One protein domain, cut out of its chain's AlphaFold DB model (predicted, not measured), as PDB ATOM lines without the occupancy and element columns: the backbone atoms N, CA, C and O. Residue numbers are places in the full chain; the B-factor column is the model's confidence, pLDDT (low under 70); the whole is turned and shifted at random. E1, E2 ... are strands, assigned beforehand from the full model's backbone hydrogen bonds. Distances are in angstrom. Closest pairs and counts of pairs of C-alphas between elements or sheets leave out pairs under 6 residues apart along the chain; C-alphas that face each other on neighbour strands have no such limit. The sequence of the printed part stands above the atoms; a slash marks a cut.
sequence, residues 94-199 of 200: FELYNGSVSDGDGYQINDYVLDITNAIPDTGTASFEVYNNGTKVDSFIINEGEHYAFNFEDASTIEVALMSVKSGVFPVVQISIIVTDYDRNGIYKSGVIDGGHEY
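AT A GLANCE: This is residues 94 to 199 of the 200 residues of an uncharacterized protein of Methanolobus vulcani (UniProt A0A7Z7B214). Two twisted sheets stand face to face as a sandwich, five strands E5 E4 E3 E2 E9 over four strands E1 E8 E7 E6, with strands crossed at 34 degrees. Both sheets are antiparallel in the orders named, and the chain changes sheet at the links E1 to E2, E5 to E6 and E8 to E9. The printed part has 106 residues, no named helix and nine strands, E1 to E9 along the chain; its class is all strand. It is compact, with a radius of gyration of the C-alphas of 12.8 A and spans of 38 by 27 by 20 A.

IN THESE COORDINATES: In the larger sheet, E5 is residues 135 to 143, 24.9 A long, E4 125 to 132, 23.5 A, E3 112 to 120, 23.7 A, E2 106 to 109 and E9 190 to 193. In the other, E1 is residues 94 to 102, 23.1 A, and bends by 51 degrees at residue 99; E8 is 172 to 180, 25.6 A, E7 157 to 166, 27.1 A, and E6 147 to 151. C-alpha 94 is at (612.355, 500.643, 423.900) and C-alpha 193 at (610.081, 509.548, 442.970).

HOW THE PARTS SIT: E2 to E5 form a meander, each strand the antiparallel neighbour of the one before, with N 128 and O 140, 2.8 A, N 115 and O 129, 2.9 A, and N 107 and O 114, 2.8 A, within hydrogen-bond range. Edge strand E9 pairs with E2 through N 108 and O 191, 2.9 A. E6 E7 E8 is a second meander, with N 160 and O 148, 2.8 A, and N 159 and O 178, 2.8 A, within hydrogen-bond range; E1 is the antiparallel neighbour of E8, with N 99 and O 175, 3.0 A, within hydrogen-bond range. Between the sheets, the closest C-alphas of E3 and E7 are those of Ala 119 and Val 165, 6.8 A apart, and those of E5 and E7 are Asn 143 and Leu 162, 6.5 A. E2 and E7 are apart.

THE WHOLE: The C-alphas farthest apart, of Asp 122 and Asn 185, are 38.9 A apart. The printed part has no cut; E8 to E9 is a short link, the others are tight. Mean pLDDT of the printed part is 96.6, and no printed residue is under 70.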
ATOM      1  N   PHE A  94     613.238 501.326 422.961       96.38
ATOM      2  CA  PHE A  94     612.355 500.643 423.900       96.38
ATOM      3  C   PHE A  94     611.585 501.588 424.821       96.38
ATOM      4  O   PHE A  94     612.100 502.601 425.279       96.38
ATOM      5  N   GLU A  95     610.351 501.203 425.147       97.75
ATOM      6  CA  GLU A  95     609.593 501.830 426.228       97.75
ATOM      7  C   GLU A  95     610.205 501.415 427.576       97.75
ATOM      8  O   GLU A  95     610.277 500.225 427.905       97.75
ATOM      9  N   LEU A  96     610.695 502.403 428.326       98.25
ATOM     10  CA  LEU A  96     611.218 502.249 429.684       98.25
ATOM     11  C   LEU A  96     610.085 502.330 430.714       98.25
ATOM     12  O   LEU A  96     610.105 501.628 431.725       98.25
ATOM     13  N   TYR A  97     609.089 503.178 430.449       98.62
ATOM     14  CA  TYR A  97     607.981 503.433 431.357       98.62
ATOM     15  C   TYR A  97     606.699 503.770 430.601       98.62
ATOM     16  O   TYR A  97     606.726 504.521 429.631       98.62
ATOM     17  N   ASN A  98     605.574 503.260 431.099       98.62
ATOM     18  CA  ASN A  98     604.235 503.701 430.733       98.62
ATOM     19  C   ASN A  98     603.391 503.706 432.007       98.62
ATOM     20  O   ASN A  98     603.096 502.647 432.567       98.62
ATOM     21  N   GLY A  99     603.058 504.884 432.525       98.62
ATOM     22  CA  GLY A  99     602.449 504.972 433.845       98.62
ATOM     23  C   GLY A  99     602.038 506.374 434.254       98.62
ATOM     24  O   GLY A  99     602.147 507.332 433.489       98.62
ATOM     25  N   SER A 100     601.502 506.454 435.469       98.31
ATOM     26  CA  SER A 100     601.005 507.686 436.066       98.31
ATOM     27  C   SER A 100     602.022 508.285 437.041       98.31
ATOM     28  O   SER A 100     602.547 507.561 437.887       98.31
ATOM     29  N   VAL A 101     602.231 509.600 436.959       98.38
ATOM     30  CA  VAL A 101     603.075 510.399 437.867       98.38
ATOM     31  C   VAL A 101     602.252 511.585 438.378       98.38
ATOM     32  O   VAL A 101     601.453 512.139 437.616       98.38
ATOM     33  N   SER A 102     602.375 511.944 439.657       97.88
ATOM     34  CA  SER A 102     601.637 513.087 440.214       97.88
ATOM     35  C   SER A 102     602.315 514.410 439.866       97.88
ATOM     36  O   SER A 102     603.504 514.466 439.568       97.88
ATOM     37  N   ASP A 103     601.548 515.488 439.933       97.06
ATOM     38  CA  ASP A 103     602.065 516.852 439.911       97.06
ATOM     39  C   ASP A 103     602.981 517.108 441.123       97.06
ATOM     40  O   ASP A 103     602.585 516.843 442.261       97.06
ATOM     41  N   GLY A 104     604.202 517.588 440.879       96.19
ATOM     42  CA  GLY A 104     605.277 517.742 441.868       96.19
ATOM     43  C   GLY A 104     606.164 516.505 442.089       96.19
ATOM     44  O   GLY A 104     607.220 516.632 442.713       96.19
ATOM     45  N   ASP A 105     605.775 515.332 441.575       98.00
ATOM     46  CA  ASP A 105     606.612 514.124 441.557       98.00
ATOM     47  C   ASP A 105     607.541 514.121 440.331       98.00
ATOM     48  O   ASP A 105     607.344 514.856 439.360       98.00
ATOM     49  N   GLY A 106     608.544 513.241 440.343       97.62
ATOM     50  CA  GLY A 106     609.448 513.039 439.212       97.62
ATOM     51  C   GLY A 106     609.538 511.590 438.739       97.62
ATOM     52  O   GLY A 106     609.097 510.653 439.408       97.62
ATOM     53  N   TYR A 107     610.183 511.388 437.592       98.44
ATOM     54  CA  TYR A 107     610.657 510.084 437.135       98.44
ATOM     55  C   TYR A 107     612.183 510.098 436.997       98.44
ATOM     56  O   TYR A 107     612.745 510.881 436.233       98.44
ATOM     57  N   GLN A 108     612.867 509.226 437.737       98.12
ATOM     58  CA  GLN A 108     614.318 509.064 437.671       98.12
ATOM     59  C   GLN A 108     614.707 508.081 436.561       98.12
ATOM     60  O   GLN A 108     614.096 507.019 436.439       98.12
ATOM     61  N   ILE A 109     615.781 508.391 435.832       98.06
ATOM     62  CA  ILE A 109     616.492 507.509 434.897       98.06
ATOM     63  C   ILE A 109     617.993 507.724 435.120       98.06
ATOM     64  O   ILE A 109     618.491 508.806 434.842       98.06
ATOM     65  N   ASN A 110     618.721 506.733 435.639       97.50
ATOM     66  CA  ASN A 110     620.130 506.875 436.040       97.50
ATOM     67  C   ASN A 110     620.338 508.105 436.955       97.50
ATOM     68  O   ASN A 110     619.706 508.168 438.016       97.50
ATOM     69  N   ASP A 111     621.171 509.068 436.546       96.88
ATOM     70  CA  ASP A 111     621.407 510.347 437.240       96.88
ATOM     71  C   ASP A 111     620.466 511.481 436.772       96.88
ATOM     72  O   ASP A 111     620.537 512.602 437.282       96.88
ATOM     73  N   TYR A 112     619.567 511.205 435.820       98.19
ATOM     74  CA  TYR A 112     618.592 512.161 435.296       98.19
ATOM     75  C   TYR A 112     617.261 512.109 436.050       98.19
ATOM     76  O   TYR A 112     616.729 511.025 436.304       98.19
ATOM     77  N   VAL A 113     616.685 513.273 436.351       98.38
ATOM     78  CA  VAL A 113     615.322 513.420 436.885       98.38
ATOM     79  C   VAL A 113     614.479 514.202 435.886       98.38
ATOM     80  O   VAL A 113     614.846 515.308 435.494       98.38
ATOM     81  N   LEU A 114     613.345 513.627 435.494       98.31
ATOM     82  CA  LEU A 114     612.257 514.309 434.803       98.31
ATOM     83  C   LEU A 114     611.229 514.740 435.857       98.31
ATOM     84  O   LEU A 114     610.489 513.896 436.355       98.31
ATOM     85  N   ASP A 115     611.208 516.019 436.214       98.25
ATOM     86  CA  ASP A 115     610.324 516.595 437.235       98.25
ATOM     87  C   ASP A 115     609.038 517.142 436.597       98.25
ATOM     88  O   ASP A 115     609.110 517.923 435.642       98.25
ATOM     89  N   ILE A 116     607.864 516.743 437.100       98.12
ATOM     90  CA  ILE A 116     606.565 517.243 436.631       98.12
ATOM     91  C   ILE A 116     606.231 518.475 437.476       98.12
ATOM     92  O   ILE A 116     605.631 518.379 438.542       98.12
ATOM     93  N   THR A 117     606.641 519.650 437.001       97.50
ATOM     94  CA  THR A 117     606.582 520.904 437.780       97.50
ATOM     95  C   THR A 117     605.198 521.547 437.854       97.50
ATOM     96  O   THR A 117     604.970 522.403 438.711       97.50
ATOM     97  N   ASN A 118     604.307 521.212 436.920       97.69
ATOM     98  CA  ASN A 118     602.914 521.656 436.898       97.69
ATOM     99  C   ASN A 118     602.107 520.791 435.920       97.69
ATOM    100  O   ASN A 118     602.535 520.600 434.777       97.69
ATOM    101  N   ALA A 119     600.901 520.369 436.292       98.25
ATOM    102  CA  ALA A 119     599.971 519.689 435.397       98.25
ATOM    103  C   ALA A 119     598.570 520.323 435.451       98.25
ATOM    104  O   ALA A 119     597.971 520.485 436.510       98.25
ATOM    105  N   ILE A 120     598.021 520.676 434.284       98.38
ATOM    106  CA  ILE A 120     596.778 521.442 434.126       98.38
ATOM    107  C   ILE A 120     595.733 520.570 433.402       98.38
ATOM    108  O   ILE A 120     595.742 520.502 432.170       98.38
ATOM    109  N   PRO A 121     594.805 519.913 434.131       98.38
ATOM    110  CA  PRO A 121     593.786 519.049 433.528       98.38
ATOM    111  C   PRO A 121     592.861 519.781 432.551       98.38
ATOM    112  O   PRO A 121     592.539 519.245 431.498       98.38
ATOM    113  N   ASP A 122     592.471 521.020 432.869       97.75
ATOM    114  CA  ASP A 122     591.503 521.798 432.078       97.75
ATOM    115  C   ASP A 122     591.995 522.121 430.655       97.75
ATOM    116  O   ASP A 122     591.182 522.388 429.768       97.75
ATOM    117  N   THR A 123     593.313 522.104 430.429       98.06
ATOM    118  CA  THR A 123     593.939 522.324 429.115       98.06
ATOM    119  C   THR A 123     594.648 521.087 428.568       98.06
ATOM    120  O   THR A 123     595.143 521.133 427.446       98.06
ATOM    121  N   GLY A 124     594.712 519.991 429.334       98.44
ATOM    122  CA  GLY A 124     595.490 518.806 428.977       98.44
ATOM    123  C   GLY A 124     596.991 519.092 428.850       98.44
ATOM    124  O   GLY A 124     597.639 518.541 427.969       98.44
ATOM    125  N   THR A 125     597.551 519.984 429.671       98.69
ATOM    126  CA  THR A 125     598.945 520.451 429.538       98.69
ATOM    127  C   THR A 125     599.784 520.027 430.739       98.69
ATOM    128  O   THR A 125     599.301 520.085 431.869       98.69
ATOM    129  N   ALA A 126     601.051 519.668 430.528       98.75
ATOM    130  CA  ALA A 126     602.017 519.493 431.612       98.75
ATOM    131  C   ALA A 126     603.368 520.159 431.302       98.75
ATOM    132  O   ALA A 126     603.810 520.210 430.150       98.75
ATOM    133  N   SER A 127     604.000 520.669 432.357       98.56
ATOM    134  CA  SER A 127     605.318 521.297 432.357       98.56
ATOM    135  C   SER A 127     606.343 520.357 432.979       98.56
ATOM    136  O   SER A 127     606.106 519.784 434.042       98.56
ATOM    137  N   PHE A 128     607.502 520.248 432.340       98.62
ATOM    138  CA  PHE A 128     608.571 519.342 432.725       98.62
ATOM    139  C   PHE A 128     609.892 520.099 432.846       98.62
ATOM    140  O   PHE A 128     610.226 520.909 431.977       98.62
ATOM    141  N   GLU A 129     610.669 519.805 433.885       98.25
ATOM    142  CA  GLU A 129     612.077 520.203 433.972       98.25
ATOM    143  C   GLU A 129     612.958 518.950 434.022       98.25
ATOM    144  O   GLU A 129     612.611 517.953 434.652       98.25
ATOM    145  N   VAL A 130     614.078 518.976 433.295       98.38
ATOM    146  CA  VAL A 130     615.013 517.849 433.206       98.38
ATOM    147  C   VAL A 130     616.302 518.230 433.904       98.38
ATOM    148  O   VAL A 130     616.954 519.210 433.537       98.38
ATOM    149  N   TYR A 131     616.700 517.419 434.871       97.75
ATOM    150  CA  TYR A 131     617.925 517.579 435.639       97.75
ATOM    151  C   TYR A 131     618.867 516.411 435.371       97.75
ATOM    152  O   TYR A 131     618.411 515.293 435.163       97.75
ATOM    153  N   ASN A 132     620.173 516.663 435.403       97.06
ATOM    154  CA  ASN A 132     621.225 515.651 435.440       97.06
ATOM    155  C   ASN A 132     622.117 515.961 436.650       97.06
ATOM    156  O   ASN A 132     622.703 517.043 436.712       97.06
ATOM    157  N   ASN A 133     622.184 515.033 437.612       95.12
ATOM    158  CA  ASN A 133     623.048 515.104 438.796       95.12
ATOM    159  C   ASN A 133     623.019 516.478 439.511       95.12
ATOM    160  O   ASN A 133     624.053 517.126 439.702       95.12
ATOM    161  N   GLY A 134     621.826 516.953 439.883       93.94
ATOM    162  CA  GLY A 134     621.669 518.213 440.620       93.94
ATOM    163  C   GLY A 134     621.725 519.491 439.766       93.94
ATOM    164  O   GLY A 134     622.029 520.569 440.283       93.94
ATOM    165  N   THR A 135     621.597 519.392 438.437       95.44
ATOM    166  CA  THR A 135     621.693 520.537 437.515       95.44
ATOM    167  C   THR A 135     620.640 520.460 436.418       95.44
ATOM    168  O   THR A 135     620.600 519.485 435.670       95.44
ATOM    169  N   LYS A 136     619.834 521.520 436.255       96.69
ATOM    170  CA  LYS A 136     618.859 521.609 435.156       96.69
ATOM    171  C   LYS A 136     619.567 521.671 433.805       96.69
ATOM    172  O   LYS A 136     620.385 522.564 433.576       96.69
ATOM    173  N   VAL A 137     619.212 520.749 432.918       97.38
ATOM    174  CA  VAL A 137     619.734 520.634 431.550       97.38
ATOM    175  C   VAL A 137     618.693 520.968 430.485       97.38
ATOM    176  O   VAL A 137     619.083 521.441 429.421       97.38
ATOM    177  N   ASP A 138     617.397 520.791 430.769       98.19
ATOM    178  CA  ASP A 138     616.310 521.109 429.832       98.19
ATOM    179  C   ASP A 138     615.001 521.490 430.557       98.19
ATOM    180  O   ASP A 138     614.860 521.292 431.767       98.19
ATOM    181  N   SER A 139     614.036 522.048 429.824       98.12
ATOM    182  CA  SER A 139     612.680 522.335 430.307       98.12
ATOM    183  C   SER A 139     611.701 522.482 429.141       98.12
ATOM    184  O   SER A 139     611.954 523.271 428.226       98.12
ATOM    185  N   PHE A 140     610.556 521.803 429.197       98.75
ATOM    186  CA  PHE A 140     609.566 521.802 428.118       98.75
ATOM    187  C   PHE A 140     608.125 521.774 428.639       98.75
ATOM    188  O   PHE A 140     607.857 521.464 429.797       98.75
ATOM    189  N   ILE A 141     607.181 522.124 427.766       98.75
ATOM    190  CA  ILE A 141     605.739 522.063 428.022       98.75
ATOM    191  C   ILE A 141     605.113 521.338 426.834       98.75
ATOM    192  O   ILE A 141     605.398 521.698 425.692       98.75
ATOM    193  N   ILE A 142     604.278 520.335 427.103       98.75
ATOM    194  CA  ILE A 142     603.563 519.552 426.086       98.75
ATOM    195  C   ILE A 142     602.100 519.354 426.484       98.75
ATOM    196  O   ILE A 142     601.753 519.364 427.668       98.75
ATOM    197  N   ASN A 143     601.243 519.187 425.481       98.75
ATOM    198  CA  ASN A 143     599.822 518.891 425.634       98.75
ATOM    199  C   ASN A 143     599.531 517.395 425.409       98.75
ATOM    200  O   ASN A 143     600.381 516.646 424.929       98.75
ATOM    201  N   GLU A 144     598.328 516.937 425.759       98.62
ATOM    202  CA  GLU A 144     597.893 515.557 425.515       98.62
ATOM    203  C   GLU A 144     598.054 515.157 424.037       98.62
ATOM    204  O   GLU A 144     597.586 515.839 423.126       98.62
ATOM    205  N   GLY A 145     598.705 514.016 423.803       98.56
ATOM    206  CA  GLY A 145     599.041 513.505 422.473       98.56
ATOM    207  C   GLY A 145     600.344 514.060 421.886       98.56
ATOM    208  O   GLY A 145     600.813 513.534 420.875       98.56
ATOM    209  N   GLU A 146     600.956 515.073 422.504       98.81
ATOM    210  CA  GLU A 146     602.269 515.589 422.114       98.81
ATOM    211  C   GLU A 146     603.409 514.833 422.816       98.81
ATOM    212  O   GLU A 146     603.227 514.135 423.820       98.81
ATOM    213  N   HIS A 147     604.609 514.967 422.256       98.69
ATOM    214  CA  HIS A 147     605.837 514.389 422.785       98.69
ATOM    215  C   HIS A 147     606.996 515.374 422.650       98.69
ATOM    216  O   HIS A 147     606.993 516.242 421.775       98.69
ATOM    217  N   TYR A 148     607.995 515.220 423.512       98.81
ATOM    218  CA  TYR A 148     609.246 515.968 423.477       98.81
ATOM    219  C   TYR A 148     610.424 515.004 423.592       98.81
ATOM    220  O   TYR A 148     610.348 514.030 424.341       98.81
ATOM    221  N   ALA A 149     611.507 515.265 422.861       98.56
ATOM    222  CA  ALA A 149     612.697 514.424 422.859       98.56
ATOM    223  C   ALA A 149     613.946 515.242 423.206       98.56
ATOM    224  O   ALA A 149     614.140 516.329 422.662       98.56
ATOM    225  N   PHE A 150     614.789 514.706 424.091       98.00
ATOM    226  CA  PHE A 150     616.018 515.346 424.560       98.00
ATOM    227  C   PHE A 150     617.202 514.370 424.597       98.00
ATOM    228  O   PHE A 150     617.037 513.149 424.683       98.00
ATOM    229  N   ASN A 151     618.416 514.924 424.530       97.19
ATOM    230  CA  ASN A 151     619.656 514.149 424.521       97.19
ATOM    231  C   ASN A 151     619.900 513.470 425.878       97.19
ATOM    232  O   ASN A 151     619.885 514.126 426.923       97.19
ATOM    233  N   PHE A 152     620.213 512.180 425.842       96.88
ATOM    234  CA  PHE A 152     620.568 511.363 426.999       96.88
ATOM    235  C   PHE A 152     622.022 510.852 426.877       96.88
ATOM    236  O   PHE A 152     622.787 511.291 426.012       96.88
ATOM    237  N   GLU A 153     622.439 509.992 427.805       94.75
ATOM    238  CA  GLU A 153     623.794 509.436 427.922       94.75
ATOM    239  C   GLU A 153     624.287 508.796 426.604       94.75
ATOM    240  O   GLU A 153     623.494 508.303 425.807       94.75
ATOM    241  N   ASP A 154     625.597 508.818 426.343       93.00
ATOM    242  CA  ASP A 154     626.228 508.201 425.157       93.00
ATOM    243  C   ASP A 154     625.632 508.599 423.783       93.00
ATOM    244  O   ASP A 154     625.689 507.839 422.819       93.00
ATOM    245  N   ALA A 155     625.114 509.831 423.679       91.88
ATOM    246  CA  ALA A 155     624.432 510.387 422.497       91.88
ATOM    247  C   ALA A 155     623.112 509.683 422.114       91.88
ATOM    248  O   ALA A 155     622.601 509.877 421.010       91.88
ATOM    249  N   SER A 156     622.540 508.927 423.050       95.94
ATOM    250  CA  SER A 156     621.183 508.390 422.973       95.94
ATOM    251  C   SER A 156     620.118 509.481 423.176       95.94
ATOM    252  O   SER A 156     620.420 510.653 423.421       95.94
ATOM    253  N   THR A 157     618.840 509.119 423.055       97.94
ATOM    254  CA  THR A 157     617.704 510.050 423.195       97.94
ATOM    255  C   THR A 157     616.623 509.479 424.107       97.94
ATOM    256  O   THR A 157     616.279 508.299 424.004       97.94
ATOM    257  N   ILE A 158     616.041 510.336 424.951       98.44
ATOM    258  CA  ILE A 158     614.788 510.067 425.665       98.44
ATOM    259  C   ILE A 158     613.661 510.852 424.992       98.44
ATOM    260  O   ILE A 158     613.772 512.059 424.796       98.44
ATOM    261  N   GLU A 159     612.564 510.168 424.681       98.75
ATOM    262  CA  GLU A 159     611.297 510.729 424.213       98.75
ATOM    263  C   GLU A 159     610.237 510.568 425.314       98.75
ATOM    264  O   GLU A 159     609.992 509.459 425.793       98.75
ATOM    265  N   VAL A 160     609.610 511.674 425.717       98.88
ATOM    266  CA  VAL A 160     608.517 511.730 426.698       98.88
ATOM    267  C   VAL A 160     607.235 512.105 425.967       98.88
ATOM    268  O   VAL A 160     607.155 513.184 425.385       98.88
ATOM    269  N   ALA A 161     606.221 511.242 426.021       98.88
ATOM    270  CA  ALA A 161     604.899 511.494 425.448       98.88
ATOM    271  C   ALA A 161     603.850 511.681 426.552       98.88
ATOM    272  O   ALA A 161     603.726 510.828 427.437       98.88
ATOM    273  N   LEU A 162     603.060 512.758 426.483       98.88
ATOM    274  CA  LEU A 162     601.967 513.016 427.423       98.88
ATOM    275  C   LEU A 162     600.677 512.362 426.917       98.88
ATOM    276  O   LEU A 162     600.097 512.780 425.920       98.88
ATOM    277  N   MET A 163     600.209 511.321 427.604       98.75
ATOM    278  CA  MET A 163     599.044 510.537 427.179       98.75
ATOM    279  C   MET A 163     597.715 511.072 427.728       98.75
ATOM    280  O   MET A 163     596.691 510.925 427.067       98.75
ATOM    281  N   SER A 164     597.710 511.623 428.947       98.62
ATOM    282  CA  SER A 164     596.539 512.277 429.559       98.62
ATOM    283  C   SER A 164     596.923 513.073 430.809       98.62
ATOM    284  O   SER A 164     597.851 512.660 431.505       98.62
ATOM    285  N   VAL A 165     596.154 514.099 431.170       98.69
ATOM    286  CA  VAL A 165     596.226 514.829 432.443       98.69
ATOM    287  C   VAL A 165     594.898 514.682 433.189       98.69
ATOM    288  O   VAL A 165     593.830 514.993 432.670       98.69
ATOM    289  N   LYS A 166     594.938 514.192 434.430       98.19
ATOM    290  CA  LYS A 166     593.745 513.875 435.231       98.19
ATOM    291  C   LYS A 166     593.658 514.785 436.448       98.19
ATOM    292  O   LYS A 166     594.640 514.969 437.161       98.19
ATOM    293  N   SER A 167     592.467 515.314 436.717       96.75
ATOM    294  CA  SER A 167     592.191 516.114 437.914       96.75
ATOM    295  C   SER A 167     592.293 515.283 439.198       96.75
ATOM    296  O   SER A 167     591.874 514.126 439.241       96.75
ATOM    297  N   GLY A 168     592.779 515.908 440.268       91.19
ATOM    298  CA  GLY A 168     592.899 515.322 441.602       91.19
ATOM    299  C   GLY A 168     593.128 516.407 442.657       91.19
ATOM    300  O   GLY A 168     593.000 517.591 442.359       91.19
ATOM    301  N   VAL A 169     593.466 516.010 443.890       91.12
ATOM    302  CA  VAL A 169     593.986 516.957 444.905       91.12
ATOM    303  C   VAL A 169     595.353 517.483 444.463       91.12
ATOM    304  O   VAL A 169     595.596 518.682 444.512       91.12
ATOM    305  N   PHE A 170     596.179 516.567 443.961       93.56
ATOM    306  CA  PHE A 170     597.266 516.839 443.035       93.56
ATOM    307  C   PHE A 170     596.842 516.251 441.681       93.56
ATOM    308  O   PHE A 170     596.308 515.132 441.665       93.56
ATOM    309  N   PRO A 171     596.972 516.988 440.568       97.94
ATOM    310  CA  PRO A 171     596.792 516.434 439.231       97.94
ATOM    311  C   PRO A 171     597.726 515.242 438.975       97.94
ATOM    312  O   PRO A 171     598.747 515.079 439.639       97.94
ATOM    313  N   VAL A 172     597.369 514.387 438.018       98.38
ATOM    314  CA  VAL A 172     598.150 513.191 437.667       98.38
ATOM    315  C   VAL A 172     598.304 513.109 436.156       98.38
ATOM    316  O   VAL A 172     597.307 513.043 435.433       98.38
ATOM    317  N   VAL A 173     599.544 513.066 435.675       98.69
ATOM    318  CA  VAL A 173     599.858 512.827 434.262       98.69
ATOM    319  C   VAL A 173     599.990 511.330 434.001       98.69
ATOM    320  O   VAL A 173     600.511 510.595 434.833       98.69
ATOM    321  N   GLN A 174     599.538 510.862 432.840       98.75
ATOM    322  CA  GLN A 174     599.951 509.578 432.273       98.75
ATOM    323  C   GLN A 174     600.997 509.871 431.203       98.75
ATOM    324  O   GLN A 174     600.703 510.618 430.269       98.75
ATOM    325  N   ILE A 175     602.174 509.265 431.311       98.81
ATOM    326  CA  ILE A 175     603.266 509.435 430.349       98.81
ATOM    327  C   ILE A 175     603.770 508.089 429.828       98.81
ATOM    328  O   ILE A 175     603.696 507.073 430.525       98.81
ATOM    329  N   SER A 176     604.312 508.107 428.612       98.75
ATOM    330  CA  SER A 176     605.214 507.070 428.102       98.75
ATOM    331  C   SER A 176     606.613 507.669 427.961       98.75
ATOM    332  O   SER A 176     606.752 508.824 427.555       98.75
ATOM    333  N   ILE A 177     607.632 506.900 428.340       98.81
ATOM    334  CA  ILE A 177     609.044 507.261 428.216       98.81
ATOM    335  C   ILE A 177     609.722 506.198 427.362       98.81
ATOM    336  O   ILE A 177     609.768 505.021 427.736       98.81
ATOM    337  N   ILE A 178     610.272 506.624 426.231       98.50
ATOM    338  CA  ILE A 178     610.955 505.768 425.267       98.50
ATOM    339  C   ILE A 178     612.421 506.184 425.190       98.50
ATOM    340  O   ILE A 178     612.732 507.353 424.987       98.50
ATOM    341  N   VAL A 179     613.323 505.215 425.333       98.19
ATOM    342  CA  VAL A 179     614.766 505.404 425.151       98.19
ATOM    343  C   VAL A 179     615.148 504.864 423.776       98.19
ATOM    344  O   VAL A 179     614.620 503.835 423.351       98.19
ATOM    345  N   THR A 180     616.033 505.566 423.073       97.44
ATOM    346  CA  THR A 180     616.500 505.223 421.723       97.44
ATOM    347  C   THR A 180     618.021 505.293 421.670       97.44
ATOM    348  O   THR A 180     618.589 506.278 422.136       97.44
ATOM    349  N   ASP A 181     618.658 504.271 421.092       95.12
ATOM    350  CA  ASP A 181     620.117 504.148 420.921       95.12
ATOM    351  C   ASP A 181     620.912 504.074 422.238       95.12
ATOM    352  O   ASP A 181     622.020 504.591 422.349       95.12
ATOM    353  N   TYR A 182     620.356 503.384 423.241       94.69
ATOM    354  CA  TYR A 182     620.996 503.141 424.538       94.69
ATOM    355  C   TYR A 182     620.917 501.660 424.933       94.69
ATOM    356  O   TYR A 182     619.890 501.017 424.711       94.69
ATOM    357  N   ASP A 183     621.958 501.110 425.570       93.38
ATOM    358  CA  ASP A 183     621.896 499.747 426.114       93.38
ATOM    359  C   ASP A 183     620.941 499.706 427.313       93.38
ATOM    360  O   ASP A 183     621.199 500.306 428.357       93.38
ATOM    361  N   ARG A 184     619.858 498.928 427.211       93.25
ATOM    362  CA  ARG A 184     618.922 498.697 428.323       93.25
ATOM    363  C   ARG A 184     619.623 498.267 429.621       93.25
ATOM    364  O   ARG A 184     619.139 498.602 430.699       93.25
ATOM    365  N   ASN A 185     620.740 497.540 429.546       93.44
ATOM    366  CA  ASN A 185     621.500 497.103 430.723       93.44
ATOM    367  C   ASN A 185     622.297 498.243 431.390       93.44
ATOM    368  O   ASN A 185     622.720 498.086 432.535       93.44
ATOM    369  N   GLY A 186     622.479 499.378 430.705       94.25
ATOM    370  CA  GLY A 186     623.024 500.619 431.262       94.25
ATOM    371  C   GLY A 186     622.033 501.387 432.146       94.25
ATOM    372  O   GLY A 186     622.442 502.277 432.887       94.25
ATOM    373  N   ILE A 187     620.740 501.033 432.128       96.81
ATOM    374  CA  ILE A 187     619.743 501.616 433.036       96.81
ATOM    375  C   ILE A 187     619.871 500.948 434.412       96.81
ATOM    376  O   ILE A 187     619.354 499.855 434.644       96.81
ATOM    377  N   TYR A 188     620.565 501.609 435.337       95.88
ATOM    378  CA  TYR A 188     620.835 501.090 436.684       95.88
ATOM    379  C   TYR A 188     619.879 501.641 437.756       95.88
ATOM    380  O   TYR A 188     619.810 501.099 438.863       95.88
ATOM    381  N   LYS A 189     619.125 502.704 437.445       95.50
ATOM    382  CA  LYS A 189     618.108 503.301 438.322       95.50
ATOM    383  C   LYS A 189     616.934 503.793 437.476       95.50
ATOM    384  O   LYS A 189     617.134 504.579 436.559       95.50
ATOM    385  N   SER A 190     615.714 503.357 437.785       96.94
ATOM    386  CA  SER A 190     614.504 503.837 437.104       96.94
ATOM    387  C   SER A 190     613.278 503.769 438.010       96.94
ATOM    388  O   SER A 190     613.080 502.752 438.682       96.94
ATOM    389  N   GLY A 191     612.432 504.799 438.002       97.94
ATOM    390  CA  GLY A 191     611.155 504.786 438.723       97.94
ATOM    391  C   GLY A 191     610.620 506.167 439.090       97.94
ATOM    392  O   GLY A 191     611.333 507.164 439.012       97.94
ATOM    393  N   VAL A 192     609.356 506.199 439.521       98.06
ATOM    394  CA  VAL A 192     608.719 507.395 440.092       98.06
ATOM    395  C   VAL A 192     609.344 507.718 441.450       98.06
ATOM    396  O   VAL A 192     609.590 506.806 442.244       98.06
ATOM    397  N   ILE A 193     609.577 509.003 441.708       97.06
ATOM    398  CA  ILE A 193     610.081 509.548 442.970       97.06
ATOM    399  C   ILE A 193     609.133 510.644 443.479       97.06
ATOM    400  O   ILE A 193     608.660 511.462 442.695       97.06
ATOM    401  N   ASP A 194     608.856 510.622 444.783       95.12
ATOM    402  CA  ASP A 194     608.085 511.646 445.509       95.12
ATOM    403  C   ASP A 194     608.909 512.940 445.559       95.12
ATOM    404  O   ASP A 194     610.077 512.880 445.944       95.12
ATOM    405  N   GLY A 195     608.350 514.071 445.123       89.94
ATOM    406  CA  GLY A 195     609.057 515.359 445.091       89.94
ATOM    407  C   GLY A 195     610.229 515.404 444.099       89.94
ATOM    408  O   GLY A 195     611.389 515.424 444.508       89.94
ATOM    409  N   GLY A 196     609.961 515.459 442.788       81.88
ATOM    410  CA  GLY A 196     611.007 515.402 441.750       81.88
ATOM    411  C   GLY A 196     612.085 516.484 441.914       81.88
ATOM    412  O   GLY A 196     613.280 516.178 441.915       81.88
ATOM    413  N   HIS A 197     611.658 517.717 442.188       83.31
ATOM    414  CA  HIS A 197     612.511 518.865 442.516       83.31
ATOM    415  C   HIS A 197     613.415 518.715 443.765       83.31
ATOM    416  O   HIS A 197     614.286 519.560 443.976       83.31
ATOM    417  N   GLU A 198     613.242 517.695 444.620       84.69
ATOM    418  CA  GLU A 198     614.147 517.438 445.761       84.69
ATOM    419  C   GLU A 198     615.423 516.678 445.349       84.69
ATOM    420  O   GLU A 198     616.426 516.703 446.067       84.69
ATOM    421  N   TYR A 199     615.391 516.014 444.189       71.25
ATOM    422  CA  TYR A 199     616.490 515.226 443.611       71.25
ATOM    423  C   TYR A 199     617.124 515.909 442.384       71.25
ATOM    424  O   TYR A 199     617.917 515.298 441.661       71.25
TER     425      TYR A 199